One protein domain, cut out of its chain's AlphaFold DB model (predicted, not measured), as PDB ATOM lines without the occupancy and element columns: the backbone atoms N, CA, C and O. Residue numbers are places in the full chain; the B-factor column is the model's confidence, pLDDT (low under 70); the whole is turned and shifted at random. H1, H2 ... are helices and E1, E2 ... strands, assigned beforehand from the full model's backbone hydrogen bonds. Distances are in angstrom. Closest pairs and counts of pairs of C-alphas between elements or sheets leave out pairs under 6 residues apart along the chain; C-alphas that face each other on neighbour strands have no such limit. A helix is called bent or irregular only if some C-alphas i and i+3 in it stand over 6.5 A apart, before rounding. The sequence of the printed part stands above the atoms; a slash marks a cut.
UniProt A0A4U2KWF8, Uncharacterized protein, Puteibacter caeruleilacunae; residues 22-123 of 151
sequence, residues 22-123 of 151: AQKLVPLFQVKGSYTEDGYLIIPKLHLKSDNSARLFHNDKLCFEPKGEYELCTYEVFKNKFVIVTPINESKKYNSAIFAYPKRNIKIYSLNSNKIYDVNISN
ATOM      1  N   ALA A  22     131.734 138.209 170.826       46.28
ATOM      2  CA  ALA A  22     130.710 138.056 171.818       46.28
ATOM      3  C   ALA A  22     131.453 137.889 173.129       46.28
ATOM      4  O   ALA A  22     132.468 137.180 173.205       46.28
ATOM      5  N   GLN A  23     130.996 138.662 174.100       62.38
ATOM      6  CA  GLN A  23     131.472 138.695 175.461       62.38
ATOM      7  C   GLN A  23     131.963 137.291 175.860       62.38
ATOM      8  O   GLN A  23     131.173 136.356 175.951       62.38
ATOM      9  N   LYS A  24     133.284 137.094 176.038       74.62
ATOM     10  CA  LYS A  24     133.865 135.789 176.452       74.62
ATOM     11  C   LYS A  24     133.600 135.503 177.935       74.62
ATOM     12  O   LYS A  24     134.462 134.980 178.643       74.62
ATOM     13  N   LEU A  25     132.440 135.940 178.399       86.88
ATOM     14  CA  LEU A  25     131.883 135.664 179.696       86.88
ATOM     15  C   LEU A  25     131.073 134.392 179.574       86.88
ATOM     16  O   LEU A  25     130.200 134.267 178.724       86.88
ATOM     17  N   VAL A  26     131.428 133.427 180.406       91.12
ATOM     18  CA  VAL A  26     130.720 132.159 180.479       91.12
ATOM     19  C   VAL A  26     129.914 132.187 181.768       91.12
ATOM     20  O   VAL A  26     130.529 132.244 182.837       91.12
ATOM     21  N   PRO A  27     128.572 132.168 181.708       90.69
ATOM     22  CA  PRO A  27     127.748 132.060 182.902       90.69
ATOM     23  C   PRO A  27     128.201 130.878 183.757       90.69
ATOM     24  O   PRO A  27     128.487 129.803 183.229       90.69
ATOM     25  N   LEU A  28     128.268 131.061 185.074       90.81
ATOM     26  CA  LEU A  28     128.865 130.076 185.978       90.81
ATOM     27  C   LEU A  28     128.201 128.693 185.852       90.81
ATOM     28  O   LEU A  28     128.897 127.685 185.820       90.81
ATOM     29  N   PHE A  29     126.878 128.649 185.664       86.06
ATOM     30  CA  PHE A  29     126.114 127.408 185.474       86.06
ATOM     31  C   PHE A  29     126.404 126.675 184.150       86.06
ATOM     32  O   PHE A  29     126.057 125.504 184.019       86.06
ATOM     33  N   GLN A  30     127.020 127.342 183.165       88.00
ATOM     34  CA  GLN A  30     127.476 126.731 181.908       88.00
ATOM     35  C   GLN A  30     128.923 126.234 181.988       88.00
ATOM     36  O   GLN A  30     129.388 125.510 181.105       88.00
ATOM     37  N   VAL A  31     129.664 126.616 183.031       90.00
ATOM     38  CA  VAL A  31     131.008 126.091 183.264       90.00
ATOM     39  C   VAL A  31     130.885 124.644 183.735       90.00
ATOM     40  O   VAL A  31     130.085 124.328 184.611       90.00
ATOM     41  N   LYS A  32     131.698 123.748 183.163       88.44
ATOM     42  CA  LYS A  32     131.713 122.329 183.544       88.44
ATOM     43  C   LYS A  32     131.969 122.183 185.051       88.44
ATOM     44  O   LYS A  32     133.079 122.447 185.516       88.44
ATOM     45  N   GLY A  33     130.958 121.711 185.770       88.19
ATOM     46  CA  GLY A  33     130.958 121.507 187.213       88.19
ATOM     47  C   GLY A  33     130.025 120.369 187.621       88.19
ATOM     48  O   GLY A  33     129.510 119.642 186.771       88.19
ATOM     49  N   SER A  34     129.828 120.213 188.923       91.75
ATOM     50  CA  SER A  34     128.878 119.281 189.527       91.75
ATOM     51  C   SER A  34     127.959 120.025 190.487       91.75
ATOM     52  O   SER A  34     128.351 121.033 191.073       91.75
ATOM     53  N   TYR A  35     126.744 119.514 190.655       91.75
ATOM     54  CA  TYR A  35     125.808 119.999 191.662       91.75
ATOM     55  C   TYR A  35     125.765 119.003 192.820       91.75
ATOM     56  O   TYR A  35     125.751 117.794 192.594       91.75
ATOM     57  N   THR A  36     125.795 119.511 194.047       91.62
ATOM     58  CA  THR A  36     125.524 118.707 195.252       91.62
ATOM     59  C   THR A  36     124.020 118.496 195.427       91.62
ATOM     60  O   THR A  36     123.226 119.197 194.798       91.62
ATOM     61  N   GLU A  37     123.627 117.568 196.303       89.19
ATOM     62  CA  GLU A  37     122.217 117.360 196.673       89.19
ATOM     63  C   GLU A  37     121.578 118.638 197.245       89.19
ATOM     64  O   GLU A  37     120.430 118.944 196.935       89.19
ATOM     65  N   ASP A  38     122.362 119.455 197.955       88.62
ATOM     66  CA  ASP A  38     121.949 120.754 198.504       88.62
ATOM     67  C   ASP A  38     121.874 121.881 197.449       88.62
ATOM     68  O   ASP A  38     121.692 123.058 197.775       88.62
ATOM     69  N   GLY A  39     122.060 121.550 196.167       86.50
ATOM     70  CA  GLY A  39     121.992 122.493 195.051       86.50
ATOM     71  C   GLY A  39     123.247 123.347 194.861       86.50
ATOM     72  O   GLY A  39     123.242 124.271 194.049       86.50
ATOM     73  N   TYR A  40     124.339 123.064 195.577       91.44
ATOM     74  CA  TYR A  40     125.571 123.844 195.437       91.44
ATOM     75  C   TYR A  40     126.253 123.507 194.119       91.44
ATOM     76  O   TYR A  40     126.498 122.332 193.847       91.44
ATOM     77  N   LEU A  41     126.625 124.530 193.354       93.19
ATOM     78  CA  LEU A  41     127.459 124.383 192.170       93.19
ATOM     79  C   LEU A  41     128.926 124.323 192.592       93.19
ATOM     80  O   LEU A  41     129.425 125.238 193.239       93.19
ATOM     81  N   ILE A  42     129.633 123.277 192.178       94.12
ATOM     82  CA  ILE A  42     131.071 123.100 192.373       94.12
ATOM     83  C   ILE A  42     131.729 123.051 190.996       94.12
ATOM     84  O   ILE A  42     131.339 122.269 190.134       94.12
ATOM     85  N   ILE A  43     132.765 123.859 190.787       94.81
ATOM     86  CA  ILE A  43     133.578 123.880 189.569       94.81
ATOM     87  C   ILE A  43     135.014 123.520 189.968       94.81
ATOM     88  O   ILE A  43     135.826 124.413 190.236       94.81
ATOM     89  N   PRO A  44     135.365 122.217 189.997       91.50
ATOM     90  CA  PRO A  44     136.653 121.761 190.523       91.50
ATOM     91  C   PRO A  44     137.848 122.366 189.787       91.50
ATOM     92  O   PRO A  44     138.829 122.756 190.405       91.50
ATOM     93  N   LYS A  45     137.738 122.530 188.462       93.31
ATOM     94  CA  LYS A  45     138.802 123.097 187.619       93.31
ATOM     95  C   LYS A  45     139.199 124.526 188.016       93.31
ATOM     96  O   LYS A  45     140.313 124.944 187.721       93.31
ATOM     97  N   LEU A  46     138.278 125.277 188.616       93.88
ATOM     98  CA  LEU A  46     138.491 126.659 189.043       93.88
ATOM     99  C   LEU A  46     138.562 126.789 190.572       93.88
ATOM    100  O   LEU A  46     138.606 127.912 191.061       93.88
ATOM    101  N   HIS A  47     138.529 125.673 191.315       95.19
ATOM    102  CA  HIS A  47     138.442 125.652 192.781       95.19
ATOM    103  C   HIS A  47     137.314 126.538 193.328       95.19
ATOM    104  O   HIS A  47     137.480 127.241 194.325       95.19
ATOM    105  N   LEU A  48     136.179 126.532 192.631       96.19
ATOM    106  CA  LEU A  48     135.129 127.534 192.751       96.19
ATOM    107  C   LEU A  48     133.827 126.852 193.174       96.19
ATOM    108  O   LEU A  48     133.505 125.776 192.667       96.19
ATOM    109  N   LYS A  49     133.073 127.466 194.081       95.38
ATOM    110  CA  LYS A  49     131.788 126.944 194.557       95.38
ATOM    111  C   LYS A  49     130.780 128.078 194.734       95.38
ATOM    112  O   LYS A  49     131.146 129.136 195.233       95.38
ATOM    113  N   SER A  50     129.527 127.846 194.352       94.94
ATOM    114  CA  SER A  50     128.382 128.707 194.670       94.94
ATOM    115  C   SER A  50     127.366 127.906 195.469       94.94
ATOM    116  O   SER A  50     127.004 126.805 195.054       94.94
ATOM    117  N   ASP A  51     126.903 128.437 196.594       94.69
ATOM    118  CA  ASP A  51     125.839 127.802 197.375       94.69
ATOM    119  C   ASP A  51     124.437 128.306 196.988       94.69
ATOM    120  O   ASP A  51     124.269 129.094 196.053       94.69
ATOM    121  N   ASN A  52     123.426 127.820 197.705       91.56
ATOM    122  CA  ASN A  52     122.018 128.172 197.522       91.56
ATOM    123  C   ASN A  52     121.668 129.611 197.952       91.56
ATOM    124  O   ASN A  52     120.659 130.146 197.501       91.56
ATOM    125  N   SER A  53     122.499 130.253 198.774       92.31
ATOM    126  CA  SER A  53     122.418 131.683 199.103       92.31
ATOM    127  C   SER A  53     123.195 132.546 198.106       92.31
ATOM    128  O   SER A  53     123.457 133.715 198.375       92.31
ATOM    129  N   ALA A  54     123.596 131.962 196.971       91.69
ATOM    130  CA  ALA A  54     124.433 132.582 195.959       91.69
ATOM    131  C   ALA A  54     125.766 133.112 196.512       91.69
ATOM    132  O   ALA A  54     126.355 133.986 195.896       91.69
ATOM    133  N   ARG A  55     126.286 132.607 197.637       96.38
ATOM    134  CA  ARG A  55     127.627 132.970 198.122       96.38
ATOM    135  C   ARG A  55     128.683 132.280 197.274       96.38
ATOM    136  O   ARG A  55     128.551 131.096 196.960       96.38
ATOM    137  N   LEU A  56     129.742 133.010 196.933       96.88
ATOM    138  CA  LEU A  56     130.852 132.498 196.137       96.88
ATOM    139  C   LEU A  56     132.025 132.132 197.047       96.88
ATOM    140  O   LEU A  56     132.457 132.923 197.892       96.88
ATOM    141  N   PHE A  57     132.572 130.946 196.823       96.94
ATOM    142  CA  PHE A  57     133.742 130.428 197.511       96.94
ATOM    143  C   PHE A  57     134.836 130.106 196.497       96.94
ATOM    144  O   PHE A  57     134.560 129.560 195.426       96.94
ATOM    145  N   HIS A  58     136.081 130.403 196.857       96.88
ATOM    146  CA  HIS A  58     137.267 130.055 196.084       96.88
ATOM    147  C   HIS A  58     138.336 129.491 197.025       96.88
ATOM    148  O   HIS A  58     138.662 130.124 198.031       96.88
ATOM    149  N   ASN A  59     138.863 128.300 196.726       95.25
ATOM    150  CA  ASN A  59     139.752 127.547 197.628       95.25
ATOM    151  C   ASN A  59     139.175 127.421 199.053       95.25
ATOM    152  O   ASN A  59     139.846 127.744 200.033       95.25
ATOM    153  N   ASP A  60     137.896 127.041 199.144       93.06
ATOM    154  CA  ASP A  60     137.133 126.865 200.393       93.06
ATOM    155  C   ASP A  60     137.010 128.112 201.286       93.06
ATOM    156  O   ASP A  60     136.550 128.036 202.424       93.06
ATOM    157  N   LYS A  61     137.360 129.293 200.765       94.88
ATOM    158  CA  LYS A  61     137.186 130.577 201.449       94.88
ATOM    159  C   LYS A  61     136.054 131.363 200.813       94.88
ATOM    160  O   LYS A  61     135.968 131.437 199.587       94.88
ATOM    161  N   LEU A  62     135.217 131.980 201.646       96.12
ATOM    162  CA  LEU A  62     134.205 132.933 201.195       96.12
ATOM    163  C   LEU A  62     134.913 134.109 200.513       96.12
ATOM    164  O   LEU A  62     135.698 134.812 201.149       96.12
ATOM    165  N   CYS A  63     134.658 134.301 199.221       95.62
ATOM    166  CA  CYS A  63     135.245 135.393 198.447       95.62
ATOM    167  C   CYS A  63     134.226 136.467 198.066       95.62
ATOM    168  O   CYS A  63     134.615 137.606 197.804       95.62
ATOM    169  N   PHE A  64     132.937 136.131 198.067       97.00
ATOM    170  CA  PHE A  64     131.871 137.099 197.864       97.00
ATOM    171  C   PHE A  64     130.574 136.661 198.552       97.00
ATOM    172  O   PHE A  64     130.168 135.501 198.470       97.00
ATOM    173  N   GLU A  65     129.919 137.624 199.195       96.81
ATOM    174  CA  GLU A  65     128.622 137.472 199.848       96.81
ATOM    175  C   GLU A  65     127.632 138.490 199.255       96.81
ATOM    176  O   GLU A  65     127.899 139.698 199.331       96.81
ATOM    177  N   PRO A  66     126.517 138.029 198.656       94.50
ATOM    178  CA  PRO A  66     125.443 138.890 198.166       94.50
ATOM    179  C   PRO A  66     124.889 139.795 199.272       94.50
ATOM    180  O   PRO A  66     124.444 139.313 200.311       94.50
ATOM    181  N   LYS A  67     124.913 141.114 199.053       94.38
ATOM    182  CA  LYS A  67     124.326 142.116 199.958       94.38
ATOM    183  C   LYS A  67     124.018 143.423 199.230       94.38
ATOM    184  O   LYS A  67     124.719 143.774 198.276       94.38
ATOM    185  N   GLY A  68     123.020 144.167 199.708       93.12
ATOM    186  CA  GLY A  68     122.618 145.450 199.124       93.12
ATOM    187  C   GLY A  68     122.186 145.294 197.665       93.12
ATOM    188  O   GLY A  68     121.393 144.419 197.340       93.12
ATOM    189  N   GLU A  69     122.754 146.092 196.757       92.44
ATOM    190  CA  GLU A  69     122.422 146.013 195.321       92.44
ATOM    191  C   GLU A  69     122.753 144.652 194.673       92.44
ATOM    192  O   GLU A  69     122.256 144.351 193.592       92.44
ATOM    193  N   TYR A  70     123.560 143.814 195.335       94.38
ATOM    194  CA  TYR A  70     123.940 142.482 194.862       94.38
ATOM    195  C   TYR A  70     123.139 141.342 195.499       94.38
ATOM    196  O   TYR A  70     123.500 140.190 195.284       94.38
ATOM    197  N   GLU A  71     122.086 141.615 196.277       93.12
ATOM    198  CA  GLU A  71     121.207 140.562 196.829       93.12
ATOM    199  C   GLU A  71     120.702 139.593 195.752       93.12
ATOM    200  O   GLU A  71     120.528 138.401 196.000       93.12
ATOM    201  N   LEU A  72     120.538 140.101 194.531       92.25
ATOM    202  CA  LEU A  72     120.333 139.309 193.331       92.25
ATOM    203  C   LEU A  72     121.476 139.604 192.367       92.25
ATOM    204  O   LEU A  72     121.654 140.739 191.922       92.25
ATOM    205  N   CYS A  73     122.246 138.582 192.009       93.25
ATOM    206  CA  CYS A  73     123.374 138.745 191.102       93.25
ATOM    207  C   CYS A  73     123.588 137.529 190.203       93.25
ATOM    208  O   CYS A  73     123.159 136.414 190.498       93.25
ATOM    209  N   THR A  74     124.314 137.743 189.109       93.00
ATOM    210  CA  THR A  74     124.814 136.676 188.242       93.00
ATOM    211  C   THR A  74     126.324 136.557 188.328       93.00
ATOM    212  O   THR A  74     127.024 137.564 188.440       93.00
ATOM    213  N   TYR A  75     126.814 135.330 188.164       95.00
ATOM    214  CA  TYR A  75     128.236 135.019 188.077       95.00
ATOM    215  C   TYR A  75     128.630 134.634 186.657       95.00
ATOM    216  O   TYR A  75     128.023 133.748 186.052       95.00
ATOM    217  N   GLU A  76     129.687 135.257 186.150       94.44
ATOM    218  CA  GLU A  76     130.242 134.992 184.826       94.44
ATOM    219  C   GLU A  76     131.764 134.852 184.896       94.44
ATOM    220  O   GLU A  76     132.458 135.690 185.464       94.44
ATOM    221  N   VAL A  77     132.315 133.795 184.305       94.88
ATOM    222  CA  VAL A  77     133.759 133.552 184.278       94.88
ATOM    223  C   VAL A  77     134.371 134.186 183.036       94.88
ATOM    224  O   VAL A  77     133.957 133.902 181.912       94.88
ATOM    225  N   PHE A  78     135.426 134.980 183.228       93.88
ATOM    226  CA  PHE A  78     136.237 135.530 182.144       93.88
ATOM    227  C   PHE A  78     137.606 134.851 182.085       93.88
ATOM    228  O   PHE A  78     138.423 134.957 183.008       93.88
ATOM    229  N   LYS A  79     137.881 134.162 180.968       92.06
ATOM    230  CA  LYS A  79     139.173 133.508 180.667       92.06
ATOM    231  C   LYS A  79     139.731 132.630 181.805       92.06
ATOM    232  O   LYS A  79     140.949 132.527 181.932       92.06
ATOM    233  N   ASN A  80     138.870 132.008 182.618       93.12
ATOM    234  CA  ASN A  80     139.245 131.183 183.781       93.12
ATOM    235  C   ASN A  80     140.144 131.895 184.809       93.12
ATOM    236  O   ASN A  80     140.887 131.238 185.528       93.12
ATOM    237  N   LYS A  81     140.134 133.231 184.836       94.31
ATOM    238  CA  LYS A  81     140.991 134.038 185.721       94.31
ATOM    239  C   LYS A  81     140.200 134.993 186.594       94.31
ATOM    240  O   LYS A  81     140.685 135.390 187.646       94.31
ATOM    241  N   PHE A  82     139.007 135.365 186.149       95.88
ATOM    242  CA  PHE A  82     138.171 136.329 186.839       95.88
ATOM    243  C   PHE A  82     136.743 135.814 186.917       95.88
ATOM    244  O   PHE A  82     136.266 135.174 185.975       95.88
ATOM    245  N   VAL A  83     136.072 136.139 188.014       96.75
ATOM    246  CA  VAL A  83     134.624 136.019 188.157       96.75
ATOM    247  C   VAL A  83     134.051 137.422 188.160       96.75
ATOM    248  O   VAL A  83     134.483 138.273 188.932       96.75
ATOM    249  N   ILE A  84     133.095 137.661 187.281       95.69
ATOM    250  CA  ILE A  84     132.342 138.900 187.207       95.69
ATOM    251  C   ILE A  84     131.022 138.676 187.917       95.69
ATOM    252  O   ILE A  84     130.279 137.755 187.580       95.69
ATOM    253  N   VAL A  85     130.762 139.519 188.906       96.44
ATOM    254  CA  VAL A  85     129.510 139.573 189.642       96.44
ATOM    255  C   VAL A  85     128.748 140.787 189.141       96.44
ATOM    256  O   VAL A  85     129.218 141.917 189.279       96.44
ATOM    257  N   THR A  86     127.586 140.549 188.546       94.31
ATOM    258  CA  THR A  86     126.721 141.619 188.041       94.31
ATOM    259  C   THR A  86     125.439 141.638 188.863       94.31
ATOM    260  O   THR A  86     124.795 140.588 188.949       94.31
ATOM    261  N   PRO A  87     125.051 142.778 189.459       93.81
ATOM    262  CA  PRO A  87     123.767 142.888 190.132       93.81
ATOM    263  C   PRO A  87     122.636 142.814 189.099       93.81
ATOM    264  O   PRO A  87     122.757 143.313 187.975       93.81
ATOM    265  N   ILE A  88     121.528 142.178 189.461       91.31
ATOM    266  CA  ILE A  88     120.336 142.096 188.616       91.31
ATOM    267  C   ILE A  88     119.116 142.600 189.375       91.31
ATOM    268  O   ILE A  88     118.981 142.414 190.577       91.31
ATOM    269  N   ASN A  89     118.184 143.205 188.648       87.19
ATOM    270  CA  ASN A  89     116.897 143.586 189.220       87.19
ATOM    271  C   ASN A  89     115.968 142.367 189.273       87.19
ATOM    272  O   ASN A  89     116.009 141.526 188.373       87.19
ATOM    273  N   GLU A  90     115.057 142.333 190.250       86.06
ATOM    274  CA  GLU A  90     114.059 141.257 190.410       86.06
ATOM    275  C   GLU A  90     113.273 140.998 189.111       86.06
ATOM    276  O   GLU A  90     113.082 139.853 188.707       86.06
ATOM    277  N   SER A  91     112.926 142.056 188.368       87.00
ATOM    278  CA  SER A  91     112.213 141.953 187.084       87.00
ATOM    279  C   SER A  91     112.963 141.178 185.992       87.00
ATOM    280  O   SER A  91     112.362 140.789 184.992       87.00
ATOM    281  N   LYS A  92     114.271 140.953 186.156       82.56
ATOM    282  CA  LYS A  92     115.133 140.266 185.187       82.56
ATOM    283  C   LYS A  92     115.611 138.891 185.661       82.56
ATOM    284  O   LYS A  92     116.292 138.214 184.897       82.56
ATOM    285  N   LYS A  93     115.240 138.453 186.868       81.88
ATOM    286  CA  LYS A  93     115.745 137.224 187.507       81.88
ATOM    287  C   LYS A  93     115.604 135.961 186.653       81.88
ATOM    288  O   LYS A  93     116.512 135.139 186.621       81.88
ATOM    289  N   TYR A  94     114.491 135.825 185.935       81.94
ATOM    290  CA  TYR A  94     114.197 134.651 185.101       81.94
ATOM    291  C   TYR A  94     114.503 134.862 183.613       81.94
ATOM    292  O   TYR A  94     114.191 134.009 182.785       81.94
ATOM    293  N   ASN A  95     115.093 136.002 183.250       83.31
ATOM    294  CA  ASN A  95     115.379 136.327 181.864       83.31
ATOM    295  C   ASN A  95     116.806 135.902 181.501       83.31
ATOM    296  O   ASN A  95     117.771 136.539 181.909       83.31
ATOM    297  N   SER A  96     116.955 134.868 180.674       82.56
ATOM    298  CA  SER A  96     118.267 134.405 180.202       82.56
ATOM    299  C   SER A  96     119.039 135.460 179.396       82.56
ATOM    300  O   SER A  96     120.265 135.394 179.320       82.56
ATOM    301  N   ALA A  97     118.367 136.483 178.856       84.56
ATOM    302  CA  ALA A  97     119.017 137.576 178.143       84.56
ATOM    303  C   ALA A  97     119.917 138.443 179.043       84.56
ATOM    304  O   ALA A  97     120.763 139.163 178.520       84.56
ATOM    305  N   ILE A  98     119.818 138.354 180.381       86.06
ATOM    306  CA  ILE A  98     120.726 139.064 181.308       86.06
ATOM    307  C   ILE A  98     122.206 138.768 181.050       86.06
ATOM    308  O   ILE A  98     123.058 139.612 181.327       86.06
ATOM    309  N   PHE A  99     122.516 137.599 180.485       85.25
ATOM    310  CA  PHE A  99     123.875 137.191 180.135       85.25
ATOM    311  C   PHE A  99     124.381 137.794 178.817       85.25
ATOM    312  O   PHE A  99     125.571 137.722 178.550       85.25
ATOM    313  N   ALA A 100     123.506 138.406 178.013       82.94
ATOM    314  CA  ALA A 100     123.854 139.001 176.722       82.94
ATOM    315  C   ALA A 100     123.966 140.534 176.755       82.94
ATOM    316  O   ALA A 100     124.386 141.135 175.769       82.94
ATOM    317  N   TYR A 101     123.548 141.183 177.847       82.44
ATOM    318  CA  TYR A 101     123.562 142.643 177.941       82.44
ATOM    319  C   TYR A 101     124.894 143.184 178.483       82.44
ATOM    320  O   TYR A 101     125.478 142.568 179.380       82.44
ATOM    321  N   PRO A 102     125.314 144.385 178.036       80.81
ATOM    322  CA  PRO A 102     126.412 145.118 178.649       80.81
ATOM    323  C   PRO A 102     126.215 145.254 180.158       80.81
ATOM    324  O   PRO A 102     125.124 145.581 180.639       80.81
ATOM    325  N   LYS A 103     127.280 144.985 180.910       85.50
ATOM    326  CA  LYS A 103     127.251 144.975 182.374       85.50
ATOM    327  C   LYS A 103     127.649 146.352 182.894       85.50
ATOM    328  O   LYS A 103     128.549 146.979 182.347       85.50
ATOM    329  N   ARG A 104     126.992 146.805 183.959       88.69
ATOM    330  CA  ARG A 104     127.278 148.068 184.662       88.69
ATOM    331  C   ARG A 104     127.379 147.785 186.154       88.69
ATOM    332  O   ARG A 104     126.781 146.809 186.594       88.69
ATOM    333  N   ASN A 105     128.098 148.633 186.894       92.44
ATOM    334  CA  ASN A 105     128.296 148.498 188.346       92.44
ATOM    335  C   ASN A 105     128.591 147.047 188.756       92.44
ATOM    336  O   ASN A 105     127.790 146.408 189.426       92.44
ATOM    337  N   ILE A 106     129.698 146.497 188.266       94.56
ATOM    338  CA  ILE A 106     130.075 145.105 188.503       94.56
ATOM    339  C   ILE A 106     131.144 145.003 189.583       94.56
ATOM    340  O   ILE A 106     131.942 145.920 189.784       94.56
ATOM    341  N   LYS A 107     131.244 143.820 190.184       95.94
ATOM    342  CA  LYS A 107     132.430 143.404 190.931       95.94
ATOM    343  C   LYS A 107     133.223 142.401 190.112       95.94
ATOM    344  O   LYS A 107     132.663 141.468 189.543       95.94
ATOM    345  N   ILE A 108     134.538 142.566 190.067       95.94
ATOM    346  CA  ILE A 108     135.451 141.603 189.450       95.94
ATOM    347  C   ILE A 108     136.272 140.956 190.555       95.94
ATOM    348  O   ILE A 108     137.043 141.627 191.231       95.94
ATOM    349  N   TYR A 109     136.130 139.647 190.721       96.31
ATOM    350  CA  TYR A 109     136.967 138.843 191.599       96.31
ATOM    351  C   TYR A 109     138.087 138.174 190.795       96.31
ATOM    352  O   TYR A 109     137.816 137.436 189.848       96.31
ATOM    353  N   SER A 110     139.348 138.424 191.155       95.44
ATOM    354  CA  SER A 110     140.508 137.749 190.561       95.44
ATOM    355  C   SER A 110     140.781 136.428 191.273       95.44
ATOM    356  O   SER A 110     141.099 136.404 192.463       95.44
ATOM    357  N   LEU A 111     140.734 135.329 190.518       94.69
ATOM    358  CA  LEU A 111     141.089 133.996 191.011       94.69
ATOM    359  C   LEU A 111     142.591 133.884 191.316       94.69
ATOM    360  O   LEU A 111     143.000 133.060 192.120       94.69
ATOM    361  N   ASN A 112     143.437 134.710 190.695       93.06
ATOM    362  CA  ASN A 112     144.880 134.638 190.925       93.06
ATOM    363  C   ASN A 112     145.287 135.344 192.221       93.06
ATOM    364  O   ASN A 112     146.116 134.836 192.971       93.06
ATOM    365  N   SER A 113     144.745 136.539 192.457       92.81
ATOM    366  CA  SER A 113     145.154 137.388 193.580       92.81
ATOM    367  C   SER A 113     144.211 137.313 194.780       92.81
ATOM    368  O   SER A 113     144.544 137.845 195.837       92.81
ATOM    369  N   ASN A 114     143.058 136.648 194.637       93.31
ATOM    370  CA  ASN A 114     141.977 136.600 195.624       93.31
ATOM    371  C   ASN A 114     141.464 137.992 196.030       93.31
ATOM    372  O   ASN A 114     141.067 138.204 197.174       93.31
ATOM    373  N   LYS A 115     141.477 138.943 195.093       92.94
ATOM    374  CA  LYS A 115     141.030 140.325 195.300       92.94
ATOM    375  C   LYS A 115     139.727 140.601 194.569       92.94
ATOM    376  O   LYS A 115     139.496 140.056 193.491       92.94
ATOM    377  N   ILE A 116     138.912 141.477 195.148       94.31
ATOM    378  CA  ILE A 116     137.690 141.990 194.532       94.31
ATOM    379  C   ILE A 116     137.869 143.460 194.157       94.31
ATOM    380  O   ILE A 116     138.496 144.219 194.895       94.31
ATOM    381  N   TYR A 117     137.338 143.837 193.001       94.75
ATOM    382  CA  TYR A 117     137.436 145.177 192.438       94.75
ATOM    383  C   TYR A 117     136.046 145.680 192.069       94.75
ATOM    384  O   TYR A 117     135.327 144.997 191.338       94.75
ATOM    385  N   ASP A 118     135.695 146.870 192.543       94.62
ATOM    386  CA  ASP A 118     134.463 147.563 192.173       94.62
ATOM    387  C   ASP A 118     134.662 148.322 190.865       94.62
ATOM    388  O   ASP A 118     135.520 149.198 190.774       94.62
ATOM    389  N   VAL A 119     133.890 147.970 189.834       94.06
ATOM    390  CA  VAL A 119     134.045 148.518 188.484       94.06
ATOM    391  C   VAL A 119     132.725 149.082 187.988       94.06
ATOM    392  O   VAL A 119     131.764 148.355 187.745       94.06
ATOM    393  N   ASN A 120     132.699 150.389 187.750       92.62
ATOM    394  CA  ASN A 120     131.598 151.019 187.039       92.62
ATOM    395  C   ASN A 120     131.947 151.146 185.551       92.62
ATOM    396  O   ASN A 120     132.870 151.871 185.187       92.62
ATOM    397  N   ILE A 121     131.220 150.414 184.707       89.06
ATOM    398  CA  ILE A 121     131.351 150.462 183.251       89.06
ATOM    399  C   ILE A 121     130.221 151.338 182.702       89.06
ATOM    400  O   ILE A 121     129.042 151.052 182.912       89.06
ATOM    401  N   SER A 122     130.595 152.396 181.989       80.31
ATOM    402  CA  SER A 122     129.707 153.337 181.296       80.31
ATOM    403  C   SER A 122     128.903 152.638 180.197       80.31
ATOM    404  O   SER A 122     127.665 152.699 180.156       80.31
ATOM    405  N   ASN A 123     129.615 151.958 179.300       78.69
ATOM    406  CA  ASN A 123     129.051 151.317 178.127       78.69
ATOM    407  C   ASN A 123     129.939 150.176 177.606       78.69
ATOM    408  O   ASN A 123     131.087 150.018 178.014       78.69
TER     409      ASN A 123
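AT A GLANCE: This is residues 22 to 123 of the 151 residues of an uncharacterized protein of Puteibacter caeruleilacunae (UniProt A0A4U2KWF8). Two antiparallel sheets stand face to face as a small, loose sandwich: the larger, strongly twisted sheet of E1, E6, E7, E8 and E9 makes one layer and the smaller sheet of E2, E3, E4 and E5 the other. The long link at residues 28 to 40 crosses from E1 to E2, and the short helix H1 lies out near E1, grazing the larger sheet. The printed part has 102 residues with one named helix and nine named strands, in the order E1 E2 E3 E4 E5 E6 E7 H1 E8 E9; its class is mostly strand, though under half of the residues are in named elements. The larger sheet runs E1 E6 E7 E8 E9 and the smaller E2 E3 E4 E5. The whole is compact and rounded, with a radius of gyration of the C-alphas of 12.9 A and spans of 34 by 30 by 29 A.

HOW THE PARTS SIT: Begin with the larger sheet, at its inner strands E6, residues 73 to 78, and E7, residues 82 to 87. They form a hairpin, antiparallel at 155 degrees, where you will find N 76 and O 84 within hydrogen-bond range at 2.9 A and N 84 and O 76 at 2.8 A. On the one side of E6 look for the edge strand E1, residues 25 to 27, antiparallel at 132 degrees, with N 77 and O 26 at 2.8 A. Beside E7 comes E8, residues 106 to 110, antiparallel at 159 degrees, with N 85 and O 107 at 2.8 A. E8 forms a hairpin with the other edge strand, E9, residues 115 to 119, at 155 degrees, and N 108 and O 117 are 2.9 A apart. H1, residues 96 to 99, only grazes this sheet with its residues 98 to 99; its closest C-alpha pair with E1 is Pro 27 and Phe 99, 7.0 A apart. Now turn to the smaller sheet, a meander, each strand the antiparallel neighbour of the one before: E2, residues 41 to 43, E3, residues 48 to 50, E4, residues 56 to 58, and E5, residues 61 to 64. Its three hairpins show N 43 and O 48 at 2.8 A between E2 and E3, N 57 and O 49 at 2.8 A between E3 and E4, and N 58 and O 61 at 2.9 A between E4 and E5. Residues 34 to 35 pair antiparallel with residues 41 to 42 of E2. Between the sheets, the closest C-alphas of E5 and E8 are those of Cys 63 and Tyr 109, 7.9 A apart, while E5 and E9 are only just apart, at 8.1 A. H1 is too short for an O i to N i+4 pair; its one O i to N i+3 pair is within range.

IN THESE COORDINATES: Find C-alpha 73 at (123.374, 138.745, 191.102); from there E6 runs 16.0 A to C-alpha 78, and E7 runs 16.2 A from C-alpha 82 to C-alpha 87. E8 measures 12.9 A and E9 12.7 A, ending at C-alpha 119 at (134.045, 148.518, 188.484). E1 begins at C-alpha 25 at (131.883, 135.664, 179.696) and is 6.4 A long. E2 is 6.7 A, E3 7.1 A, E4 6.9 A and E5 9.1 A long. H1 measures 6.3 A between C-alphas 96 and 99, and is neither bent nor irregular, but only just.

THE WHOLE: Look for the two C-alphas farthest apart at Glu 37 and Ser 122, 39.8 A. The printed part, residues 22 to 123, has no cut. The link from E1 to E2 is long, with 13 residues. The mean pLDDT of the printed part is 90.7, and residues 22 to 23 are under 70.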